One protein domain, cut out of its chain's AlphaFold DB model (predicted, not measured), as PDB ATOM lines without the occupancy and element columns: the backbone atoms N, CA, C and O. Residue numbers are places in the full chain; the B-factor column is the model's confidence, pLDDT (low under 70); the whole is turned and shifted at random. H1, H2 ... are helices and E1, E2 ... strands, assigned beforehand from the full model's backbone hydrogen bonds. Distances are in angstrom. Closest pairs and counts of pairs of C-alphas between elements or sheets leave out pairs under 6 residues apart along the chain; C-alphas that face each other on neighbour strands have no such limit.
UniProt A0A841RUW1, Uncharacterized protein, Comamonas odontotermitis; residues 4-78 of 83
ATOM      1  N   ASN A   4     129.382  94.132  44.018       64.25
ATOM      2  CA  ASN A   4     129.597  92.925  44.819       64.25
ATOM      3  C   ASN A   4     129.403  93.132  46.336       64.25
ATOM      4  O   ASN A   4     129.022  92.206  47.041       64.25
ATOM      5  N   GLN A   5     129.653  94.336  46.861       65.31
ATOM      6  CA  GLN A   5     129.437  94.627  48.284       65.31
ATOM      7  C   GLN A   5     127.966  94.874  48.619       65.31
ATOM      8  O   GLN A   5     127.541  94.580  49.733       65.31
ATOM      9  N   ILE A   6     127.175  95.386  47.672       67.50
ATOM     10  CA  ILE A   6     125.742  95.629  47.887       67.50
ATOM     11  C   ILE A   6     124.979  94.303  47.988       67.50
ATOM     12  O   ILE A   6     124.039  94.209  48.772       67.50
ATOM     13  N   GLU A   7     125.399  93.273  47.250       71.69
ATOM     14  CA  GLU A   7     124.762  91.950  47.323       71.69
ATOM     15  C   GLU A   7     125.015  91.229  48.654       71.69
ATOM     16  O   GLU A   7     124.164  90.468  49.104       71.69
ATOM     17  N   ALA A   8     126.142  91.505  49.317       83.31
ATOM     18  CA  ALA A   8     126.469  90.927  50.622       83.31
ATOM     19  C   ALA A   8     125.937  91.750  51.816       83.31
ATOM     20  O   ALA A   8     125.894  91.250  52.942       83.31
ATOM     21  N   THR A   9     125.541  93.008  51.595       95.88
ATOM     22  CA  THR A   9     125.081  93.915  52.660       95.88
ATOM     23  C   THR A   9     123.581  93.738  52.903       95.88
ATOM     24  O   THR A   9     122.789  93.727  51.963       95.88
ATOM     25  N   HIS A  10     123.190  93.649  54.170       97.69
ATOM     26  CA  HIS A  10     121.807  93.612  54.636       97.69
ATOM     27  C   HIS A  10     121.399  94.952  55.257       97.69
ATOM     28  O   HIS A  10     122.234  95.771  55.651       97.69
ATOM     29  N   VAL A  11     120.092  95.181  55.319       98.06
ATOM     30  CA  VAL A  11     119.466  96.345  55.940       98.06
ATOM     31  C   VAL A  11     118.395  95.887  56.917       98.06
ATOM     32  O   VAL A  11     117.620  94.981  56.617       98.06
ATOM     33  N   LEU A  12     118.341  96.538  58.076       98.38
ATOM     34  CA  LEU A  12     117.220  96.467  59.003       98.38
ATOM     35  C   LEU A  12     116.255  97.612  58.688       98.38
ATOM     36  O   LEU A  12     116.607  98.789  58.810       98.38
ATOM     37  N   LEU A  13     115.039  97.253  58.301       97.94
ATOM     38  CA  LEU A  13     113.935  98.152  58.008       97.94
ATOM     39  C   LEU A  13     112.916  98.127  59.149       97.94
ATOM     40  O   LEU A  13     112.609  97.068  59.693       97.94
ATOM     41  N   TRP A  14     112.334  99.281  59.458       97.50
ATOM     42  CA  TRP A  14     111.188  99.420  60.352       97.50
ATOM     43  C   TRP A  14     109.955  99.861  59.563       97.50
ATOM     44  O   TRP A  14     110.009 100.870  58.864       97.50
ATOM     45  N   SER A  15     108.849  99.124  59.692       95.00
ATOM     46  CA  SER A  15     107.526  99.569  59.240       95.00
ATOM     47  C   SER A  15     106.782 100.229  60.393       95.00
ATOM     48  O   SER A  15     106.461  99.575  61.394       95.00
ATOM     49  N   CYS A  16     106.477 101.518  60.243       91.38
ATOM     50  CA  CYS A  16     105.720 102.269  61.238       91.38
ATOM     51  C   CYS A  16     104.264 101.778  61.308       91.38
ATOM     52  O   CYS A  16     103.751 101.490  62.391       91.38
ATOM     53  N   SER A  17     103.622 101.578  60.154       91.50
ATOM     54  CA  SER A  17     102.231 101.119  60.055       91.50
ATOM     55  C   SER A  17     102.014  99.707  60.599       91.50
ATOM     56  O   SER A  17     100.947  99.420  61.143       91.50
ATOM     57  N   GLN A  18     103.008  98.822  60.504       92.50
ATOM     58  CA  GLN A  18     102.906  97.459  61.032       92.50
ATOM     59  C   GLN A  18     103.515  97.326  62.429       92.50
ATOM     60  O   GLN A  18     103.205  96.359  63.114       92.50
ATOM     61  N   CYS A  19     104.307  98.304  62.889       94.69
ATOM     62  CA  CYS A  19     105.158  98.172  64.073       94.69
ATOM     63  C   CYS A  19     105.981  96.876  64.010       94.69
ATOM     64  O   CYS A  19     106.012  96.082  64.947       94.69
ATOM     65  N   ALA A  20     106.652  96.670  62.874       95.94
ATOM     66  CA  ALA A  20     107.428  95.469  62.591       95.94
ATOM     67  C   ALA A  20     108.829  95.813  62.079       95.94
ATOM     68  O   ALA A  20     109.049  96.880  61.501       95.94
ATOM     69  N   LEU A  21     109.763  94.885  62.283       97.56
ATOM     70  CA  LEU A  21     111.115  94.946  61.740       97.56
ATOM     71  C   LEU A  21     111.277  93.919  60.616       97.56
ATOM     72  O   LEU A  21     110.739  92.815  60.699       97.56
ATOM     73  N   HIS A  22     112.031  94.275  59.581       96.94
ATOM     74  CA  HIS A  22     112.354  93.400  58.459       96.94
ATOM     75  C   HIS A  22     113.849  93.471  58.152       96.94
ATOM     76  O   HIS A  22     114.417  94.558  58.148       96.94
ATOM     77  N   ILE A  23     114.481  92.325  57.907       97.75
ATOM     78  CA  ILE A  23     115.876  92.251  57.469       97.75
ATOM     79  C   ILE A  23     115.885  91.685  56.056       97.75
ATOM     80  O   ILE A  23     115.326  90.614  55.822       97.75
ATOM     81  N   GLU A  24     116.534  92.387  55.134       96.69
ATOM     82  CA  GLU A  24     116.700  91.950  53.747       96.69
ATOM     83  C   GLU A  24     118.036  92.436  53.163       96.69
ATOM     84  O   GLU A  24     118.651  93.356  53.711       96.69
ATOM     85  N   PRO A  25     118.512  91.862  52.045       96.31
ATOM     86  CA  PRO A  25     119.640  92.417  51.306       96.31
ATOM     87  C   PRO A  25     119.356  93.845  50.817       96.31
ATOM     88  O   PRO A  25     118.278  94.132  50.290       96.31
ATOM     89  N   VAL A  26     120.356  94.730  50.863       96.19
ATOM     90  CA  VAL A  26     120.239  96.127  50.394       96.19
ATOM     91  C   VAL A  26     119.790  96.195  48.932       96.19
ATOM     92  O   VAL A  26     119.010  97.071  48.554       96.19
ATOM     93  N   ALA A  27     120.232  95.251  48.099       94.31
ATOM     94  CA  ALA A  27     119.799  95.152  46.707       94.31
ATOM     95  C   ALA A  27     118.270  94.986  46.560       94.31
ATOM     96  O   ALA A  27     117.682  95.556  45.635       94.31
ATOM     97  N   GLN A  28     117.617  94.246  47.465       94.19
ATOM     98  CA  GLN A  28     116.162  94.053  47.450       94.19
ATOM     99  C   GLN A  28     115.431  95.336  47.856       94.19
ATOM    100  O   GLN A  28     114.571  95.797  47.097       94.19
ATOM    101  N   MET A  29     115.871  95.989  48.936       95.12
ATOM    102  CA  MET A  29     115.344  97.291  49.367       95.12
ATOM    103  C   MET A  29     115.435  98.327  48.246       95.12
ATOM    104  O   MET A  29     114.463  99.007  47.917       95.12
ATOM    105  N   LEU A  30     116.600  98.441  47.599       94.25
ATOM    106  CA  LEU A  30     116.806  99.396  46.509       94.25
ATOM    107  C   LEU A  30     115.915  99.099  45.298       94.25
ATOM    108  O   LEU A  30     115.434 100.030  44.647       94.25
ATOM    109  N   LYS A  31     115.659  97.819  44.998       93.56
ATOM    110  CA  LYS A  31     114.727  97.418  43.939       93.56
ATOM    111  C   LYS A  31     113.296  97.858  44.267       93.56
ATOM    112  O   LYS A  31     112.631  98.418  43.392       93.56
ATOM    113  N   ALA A  32     112.840  97.652  45.503       92.81
ATOM    114  CA  ALA A  32     111.526  98.101  45.959       92.81
ATOM    115  C   ALA A  32     111.412  99.636  45.940       92.81
ATOM    116  O   ALA A  32     110.473 100.178  45.356       92.81
ATOM    117  N   ASN A  33     112.417 100.342  46.463       93.19
ATOM    118  CA  ASN A  33     112.457 101.806  46.485       93.19
ATOM    119  C   ASN A  33     112.468 102.407  45.077       93.19
ATOM    120  O   ASN A  33     111.771 103.385  44.817       93.19
ATOM    121  N   ARG A  34     113.202 101.806  44.131       94.62
ATOM    122  CA  ARG A  34     113.190 102.248  42.730       94.62
ATOM    123  C   ARG A  34     111.799 102.118  42.113       94.62
ATOM    124  O   ARG A  34     111.380 103.010  41.379       94.62
ATOM    125  N   ARG A  35     111.079 101.029  42.406       94.25
ATOM    126  CA  ARG A  35     109.693 100.845  41.951       94.25
ATOM    127  C   ARG A  35     108.761 101.893  42.565       94.25
ATOM    128  O   ARG A  35     107.949 102.453  41.831       94.25
ATOM    129  N   ALA A  36     108.910 102.170  43.861       93.62
ATOM    130  CA  ALA A  36     108.172 103.208  44.582       93.62
ATOM    131  C   ALA A  36     108.368 104.590  43.969       93.62
ATOM    132  O   ALA A  36     107.397 105.247  43.600       93.62
ATOM    133  N   TYR A  37     109.629 104.960  43.746       95.06
ATOM    134  CA  TYR A  37     110.013 106.195  43.077       95.06
ATOM    135  C   TYR A  37     109.391 106.309  41.680       95.06
ATOM    136  O   TYR A  37     108.723 107.295  41.381       95.06
ATOM    137  N   ALA A  38     109.545 105.281  40.840       97.06
ATOM    138  CA  ALA A  38     109.021 105.296  39.473       97.06
ATOM    139  C   ALA A  38     107.485 105.373  39.411       97.06
ATOM    140  O   ALA A  38     106.932 105.886  38.443       97.06
ATOM    141  N   SER A  39     106.803 104.858  40.434       95.75
ATOM    142  CA  SER A  39     105.340 104.779  40.495       95.75
ATOM    143  C   SER A  39     104.711 105.881  41.362       95.75
ATOM    144  O   SER A  39     103.499 105.869  41.550       95.75
ATOM    145  N   ASN A  40     105.516 106.800  41.911       94.12
ATOM    146  CA  ASN A  40     105.095 107.856  42.838       94.12
ATOM    147  C   ASN A  40     104.225 107.351  44.014       94.12
ATOM    148  O   ASN A  40     103.194 107.944  44.332       94.12
ATOM    149  N   TYR A  41     104.623 106.242  44.651       90.50
ATOM    150  CA  TYR A  41     103.980 105.747  45.878       90.50
ATOM    151  C   TYR A  41     104.945 105.795  47.070       90.50
ATOM    152  O   TYR A  41     106.151 105.601  46.916       90.50
ATOM    153  N   GLY A  42     104.416 106.047  48.271       86.19
ATOM    154  CA  GLY A  42     105.203 106.086  49.509       86.19
ATOM    155  C   GLY A  42     105.506 104.692  50.066       86.19
ATOM    156  O   GLY A  42     104.620 103.842  50.123       86.19
ATOM    157  N   SER A  43     106.746 104.464  50.505       84.94
ATOM    158  CA  SER A  43     107.127 103.273  51.277       84.94
ATOM    159  C   SER A  43     107.090 103.590  52.771       84.94
ATOM    160  O   SER A  43     107.618 104.615  53.192       84.94
ATOM    161  N   ASP A  44     106.498 102.701  53.567       89.88
ATOM    162  CA  ASP A  44     106.475 102.796  55.035       89.88
ATOM    163  C   ASP A  44     107.689 102.111  55.696       89.88
ATOM    164  O   ASP A  44     107.816 102.090  56.915       89.88
ATOM    165  N   TYR A  45     108.593 101.539  54.898       93.56
ATOM    166  CA  TYR A  45     109.799 100.890  55.401       93.56
ATOM    167  C   TYR A  45     110.956 101.885  55.483       93.56
ATOM    168  O   TYR A  45     111.484 102.334  54.464       93.56
ATOM    169  N   LEU A  46     111.368 102.202  56.711       94.25
ATOM    170  CA  LEU A  46     112.485 103.093  57.011       94.25
ATOM    171  C   LEU A  46     113.742 102.280  57.357       94.25
ATOM    172  O   LEU A  46     113.694 101.483  58.294       94.25
ATOM    173  N   PRO A  47     114.875 102.470  56.659       96.19
ATOM    174  CA  PRO A  47     116.134 101.838  57.035       96.19
ATOM    175  C   PRO A  47     116.686 102.455  58.319       96.19
ATOM    176  O   PRO A  47     116.854 103.669  58.407       96.19
ATOM    177  N   ILE A  48     116.990 101.609  59.302       96.88
ATOM    178  CA  ILE A  48     117.507 102.025  60.616       96.88
ATOM    179  C   ILE A  48     118.895 101.449  60.933       96.88
ATOM    180  O   ILE A  48     119.578 101.963  61.815       96.88
ATOM    181  N   HIS A  49     119.342 100.416  60.211       97.75
ATOM    182  CA  HIS A  49     120.700  99.871  60.308       97.75
ATOM    183  C   HIS A  49     121.117  99.203  58.988       97.75
ATOM    184  O   HIS A  49     120.265  98.652  58.294       97.75
ATOM    185  N   MET A  50     122.407  99.230  58.641       97.12
ATOM    186  CA  MET A  50     122.976  98.507  57.493       97.12
ATOM    187  C   MET A  50     124.301  97.867  57.892       97.12
ATOM    188  O   MET A  50     125.105  98.497  58.574       97.12
ATOM    189  N   GLY A  51     124.542  96.650  57.417       96.31
ATOM    190  CA  GLY A  51     125.745  95.886  57.733       96.31
ATOM    191  C   GLY A  51     125.629  94.451  57.233       96.31
ATOM    192  O   GLY A  51     124.934  94.170  56.260       96.31
ATOM    193  N   SER A  52     126.299  93.525  57.900       96.25
ATOM    194  CA  SER A  52     126.046  92.091  57.751       96.25
ATOM    195  C   SER A  52     124.653  91.698  58.274       96.25
ATOM    196  O   SER A  52     124.024  92.439  59.035       96.25
ATOM    197  N   ASP A  53     124.171  90.510  57.891       96.06
ATOM    198  CA  ASP A  53     122.932  89.932  58.449       96.06
ATOM    199  C   ASP A  53     123.005  89.840  59.984       96.06
ATOM    200  O   ASP A  53     122.068  90.216  60.685       96.06
ATOM    201  N   GLU A  54     124.163  89.440  60.514       97.12
ATOM    202  CA  GLU A  54     124.410  89.318  61.952       97.12
ATOM    203  C   GLU A  54     124.340  90.669  62.683       97.12
ATOM    204  O   GLU A  54     123.732  90.776  63.749       97.12
ATOM    205  N   GLU A  55     124.928  91.725  62.115       97.69
ATOM    206  CA  GLU A  55     124.820  93.082  62.670       97.69
ATOM    207  C   GLU A  55     123.368  93.576  62.656       97.69
ATOM    208  O   GLU A  55     122.897  94.135  63.650       97.69
ATOM    209  N   CYS A  56     122.618  93.291  61.586       98.12
ATOM    210  CA  CYS A  56     121.198  93.633  61.503       98.12
ATOM    211  C   CYS A  56     120.357  92.877  62.542       98.12
ATOM    212  O   CYS A  56     119.477  93.476  63.164       98.12
ATOM    213  N   ARG A  57     120.638  91.589  62.784       97.94
ATOM    214  CA  ARG A  57     119.970  90.807  63.839       97.94
ATOM    215  C   ARG A  57     120.260  91.375  65.221       97.94
ATOM    216  O   ARG A  57     119.324  91.574  65.987       97.94
ATOM    217  N   LYS A  58     121.517  91.715  65.522       98.25
ATOM    218  CA  LYS A  58     121.888  92.369  66.788       98.25
ATOM    219  C   LYS A  58     121.181  93.711  66.973       98.25
ATOM    220  O   LYS A  58     120.667  93.985  68.053       98.25
ATOM    221  N   ALA A  59     121.105  94.529  65.927       97.94
ATOM    222  CA  ALA A  59     120.359  95.783  65.979       97.94
ATOM    223  C   ALA A  59     118.855  95.548  66.227       97.94
ATOM    224  O   ALA A  59     118.237  96.279  66.999       97.94
ATOM    225  N   ALA A  60     118.270  94.502  65.629       97.88
ATOM    226  CA  ALA A  60     116.872  94.135  65.854       97.88
ATOM    227  C   ALA A  60     116.610  93.660  67.293       97.88
ATOM    228  O   ALA A  60     115.578  94.005  67.866       97.88
ATOM    229  N   GLU A  61     117.545  92.913  67.886       97.94
ATOM    230  CA  GLU A  61     117.504  92.509  69.298       97.94
ATOM    231  C   GLU A  61     117.454  93.722  70.233       97.94
ATOM    232  O   GLU A  61     116.577  93.810  71.089       97.94
ATOM    233  N   LEU A  62     118.334  94.702  70.010       97.25
ATOM    234  CA  LEU A  62     118.374  95.940  70.797       97.25
ATOM    235  C   LEU A  62     117.097  96.780  70.653       97.25
ATOM    236  O   LEU A  62     116.723  97.502  71.571       97.25
ATOM    237  N   ALA A  63     116.409  96.678  69.515       96.06
ATOM    238  CA  ALA A  63     115.165  97.398  69.267       96.06
ATOM    239  C   ALA A  63     113.926  96.732  69.896       96.06
ATOM    240  O   ALA A  63     112.854  97.343  69.886       96.06
ATOM    241  N   ARG A  64     114.025  95.502  70.430       92.75
ATOM    242  CA  ARG A  64     112.858  94.729  70.904       92.75
ATOM    243  C   ARG A  64     112.033  95.451  71.958       92.75
ATOM    244  O   ARG A  64     110.814  95.495  71.822       92.75
ATOM    245  N   GLU A  65     112.682  96.030  72.962       94.94
ATOM    246  CA  GLU A  65     112.004  96.764  74.038       94.94
ATOM    247  C   GLU A  65     111.211  97.949  73.471       94.94
ATOM    248  O   GLU A  65     110.000  98.037  73.649       94.94
ATOM    249  N   THR A  66     111.852  98.770  72.633       96.12
ATOM    250  CA  THR A  66     111.193  99.898  71.958       96.12
ATOM    251  C   THR A  66     110.015  99.456  71.080       96.12
ATOM    252  O   THR A  66     109.000 100.148  71.005       96.12
ATOM    253  N   MET A  67     110.126  98.320  70.386       96.06
ATOM    254  CA  MET A  67     109.037  97.788  69.557       96.06
ATOM    255  C   MET A  67     107.873  97.261  70.402       96.06
ATOM    256  O   MET A  67     106.721  97.458  70.018       96.06
ATOM    257  N   SER A  68     108.163  96.648  71.552       94.56
ATOM    258  CA  SER A  68     107.154  96.209  72.520       94.56
ATOM    259  C   SER A  68     106.375  97.398  73.084       94.56
ATOM    260  O   SER A  68     105.146  97.391  73.043       94.56
ATOM    261  N   ASP A  69     107.066  98.457  73.514       94.38
ATOM    262  CA  ASP A  69     106.428  99.672  74.039       94.38
ATOM    263  C   ASP A  69     105.532 100.343  72.996       94.38
ATOM    264  O   ASP A  69     104.404 100.750  73.282       94.38
ATOM    265  N   ARG A  70     106.007 100.420  71.747       93.75
ATOM    266  CA  ARG A  70     105.216 100.949  70.631       93.75
ATOM    267  C   ARG A  70     103.978 100.103  70.372       93.75
ATOM    268  O   ARG A  70     102.899 100.664  70.200       93.75
ATOM    269  N   GLN A  71     104.117  98.779  70.336       92.75
ATOM    270  CA  GLN A  71     102.993  97.876  70.118       92.75
ATOM    271  C   GLN A  71     101.951  98.016  71.235       92.75
ATOM    272  O   GLN A  71     100.769  98.186  70.941       92.75
ATOM    273  N   HIS A  72     102.394  98.061  72.491       90.81
ATOM    274  CA  HIS A  72     101.522  98.279  73.640       90.81
ATOM    275  C   HIS A  72     100.792  99.630  73.564       90.81
ATOM    276  O   HIS A  72      99.572  99.691  73.711       90.81
ATOM    277  N   GLY A  73     101.503 100.714  73.233       88.25
ATOM    278  CA  GLY A  73     100.892 102.028  73.030       88.25
ATOM    279  C   GLY A  73      99.799 102.008  71.956       88.25
ATOM    280  O   GLY A  73      98.728 102.578  72.146       88.25
ATOM    281  N   ARG A  74     100.017 101.293  70.845       85.31
ATOM    282  CA  ARG A  74      99.012 101.147  69.777       85.31
ATOM    283  C   ARG A  74      97.766 100.387  70.221       85.31
ATOM    284  O   ARG A  74      96.687 100.668  69.706       85.31
ATOM    285  N   GLU A  75      97.908  99.424  71.125       84.50
ATOM    286  CA  GLU A  75      96.785  98.672  71.693       84.50
ATOM    287  C   GLU A  75      95.952  99.545  72.635       84.50
ATOM    288  O   GLU A  75      94.726  99.529  72.540       84.50
ATOM    289  N   LEU A  76      96.600 100.383  73.450       77.75
ATOM    290  CA  LEU A  76      95.917 101.337  74.331       77.75
ATOM    291  C   LEU A  76      95.057 102.345  73.550       77.75
ATOM    292  O   LEU A  76      93.925 102.600  73.942       77.75
ATOM    293  N   PHE A  77      95.539 102.861  72.414       65.62
ATOM    294  CA  PHE A  77      94.759 103.769  71.550       65.62
ATOM    295  C   PHE A  77      93.717 103.063  70.661       65.62
ATOM    296  O   PHE A  77      92.939 103.731  69.982       65.62
ATOM    297  N   ARG A  78      93.722 101.724  70.603       65.44
ATOM    298  CA  ARG A  78      92.731 100.925  69.858       65.44
ATOM    299  C   ARG A  78      91.594 100.404  70.728       65.44
ATOM    300  O   ARG A  78      90.613  99.917  70.167       65.44
TER     301      ARG A  78
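AT A GLANCE: This is residues 4 to 78 of the 83 residues of an uncharacterized protein of Comamonas odontotermitis (UniProt A0A841RUW1). A small, strongly twisted sheet of three strands, E1, E2 and E3, makes the core, with H2 over one face and H3 over the other. The chain turns after H3 into H4, which reaches toward one end of the longest axis and meets the sheet with its residues 64 to 71; the short H1 lies at the other end. You will find 75 printed residues with four named helices and three named strands in the order H1 E1 E2 H2 E3 H3 H4; the sheet runs E2 E1 E3, antiparallel throughout. The class is mixed, helices and strands. The whole is only just loose, close to compact, with a radius of gyration of the C-alphas of 13.9 A, and it is flat, spanning 44 by 32 by 11 A.

HOW THE PARTS SIT: Start at H1, residues 4 to 8, and the strands E1, residues 10 to 15, and E2, residues 20 to 25; H1 only grazes the sheet, with its residues 6 to 8. E1 and E2 form a hairpin; look at N 13 and O 22, 2.8 A apart and within hydrogen-bond range. H2, residues 26 to 38, touches H1 with residues 26 to 27 alone, the closest C-alphas being those of Glu 7 and Ala 27, 5.9 A apart. E3, residues 45 to 51, is the antiparallel neighbour of E1, with N 12 and O 49 2.9 A apart. E2, H2 and E3 make a split strand-helix-strand unit, two strands running the same way with E1 between them in the sheet, and its crossover is right-handed. H2 lies over E1 and E3 at a height over the sheet of 11.6 A. H3, residues 53 to 62, lies over E1 and E3 on the opposite face, at a height of 8.2 A; its C-alpha 56 is 6.4 A from that of His 49, the closest C-alphas of H3 and E3. With H4, residues 64 to 76, there are three layers, helices on both faces of the sheet: H3 and H4 on one, H2 on the other. H3 and H4 meet only through their link, and H2 is apart from both. Every O i to N i+4 pair is within hydrogen-bond range in H2, H3 and H4; in H1 it is 0 of 1, with 1 of 2 O i to N i+3 pairs within range.

IN THESE COORDINATES: Find C-alpha 4 at (129.597, 92.925, 44.819), where H1 begins; it is 6.9 A long. E1 measures 16.1 A, and E2 and E3 16.9 A each. H2 starts at C-alpha 26, (120.239, 96.127, 50.394), and runs 18.1 A. H3 is 14.5 A long. H4 runs 18.5 A to C-alpha 76 at (95.917, 101.337, 74.331).

THE WHOLE: The C-alphas of Asn 4 and Leu 76 are the two farthest apart, at 45.6 A. The printed part has no cut; no link is long, and H2 to E3, short with 6 residues between, is the one that is not tight. The mean pLDDT of the printed part is 92.1, with residues 4 to 6 and 77 to 78 under 70.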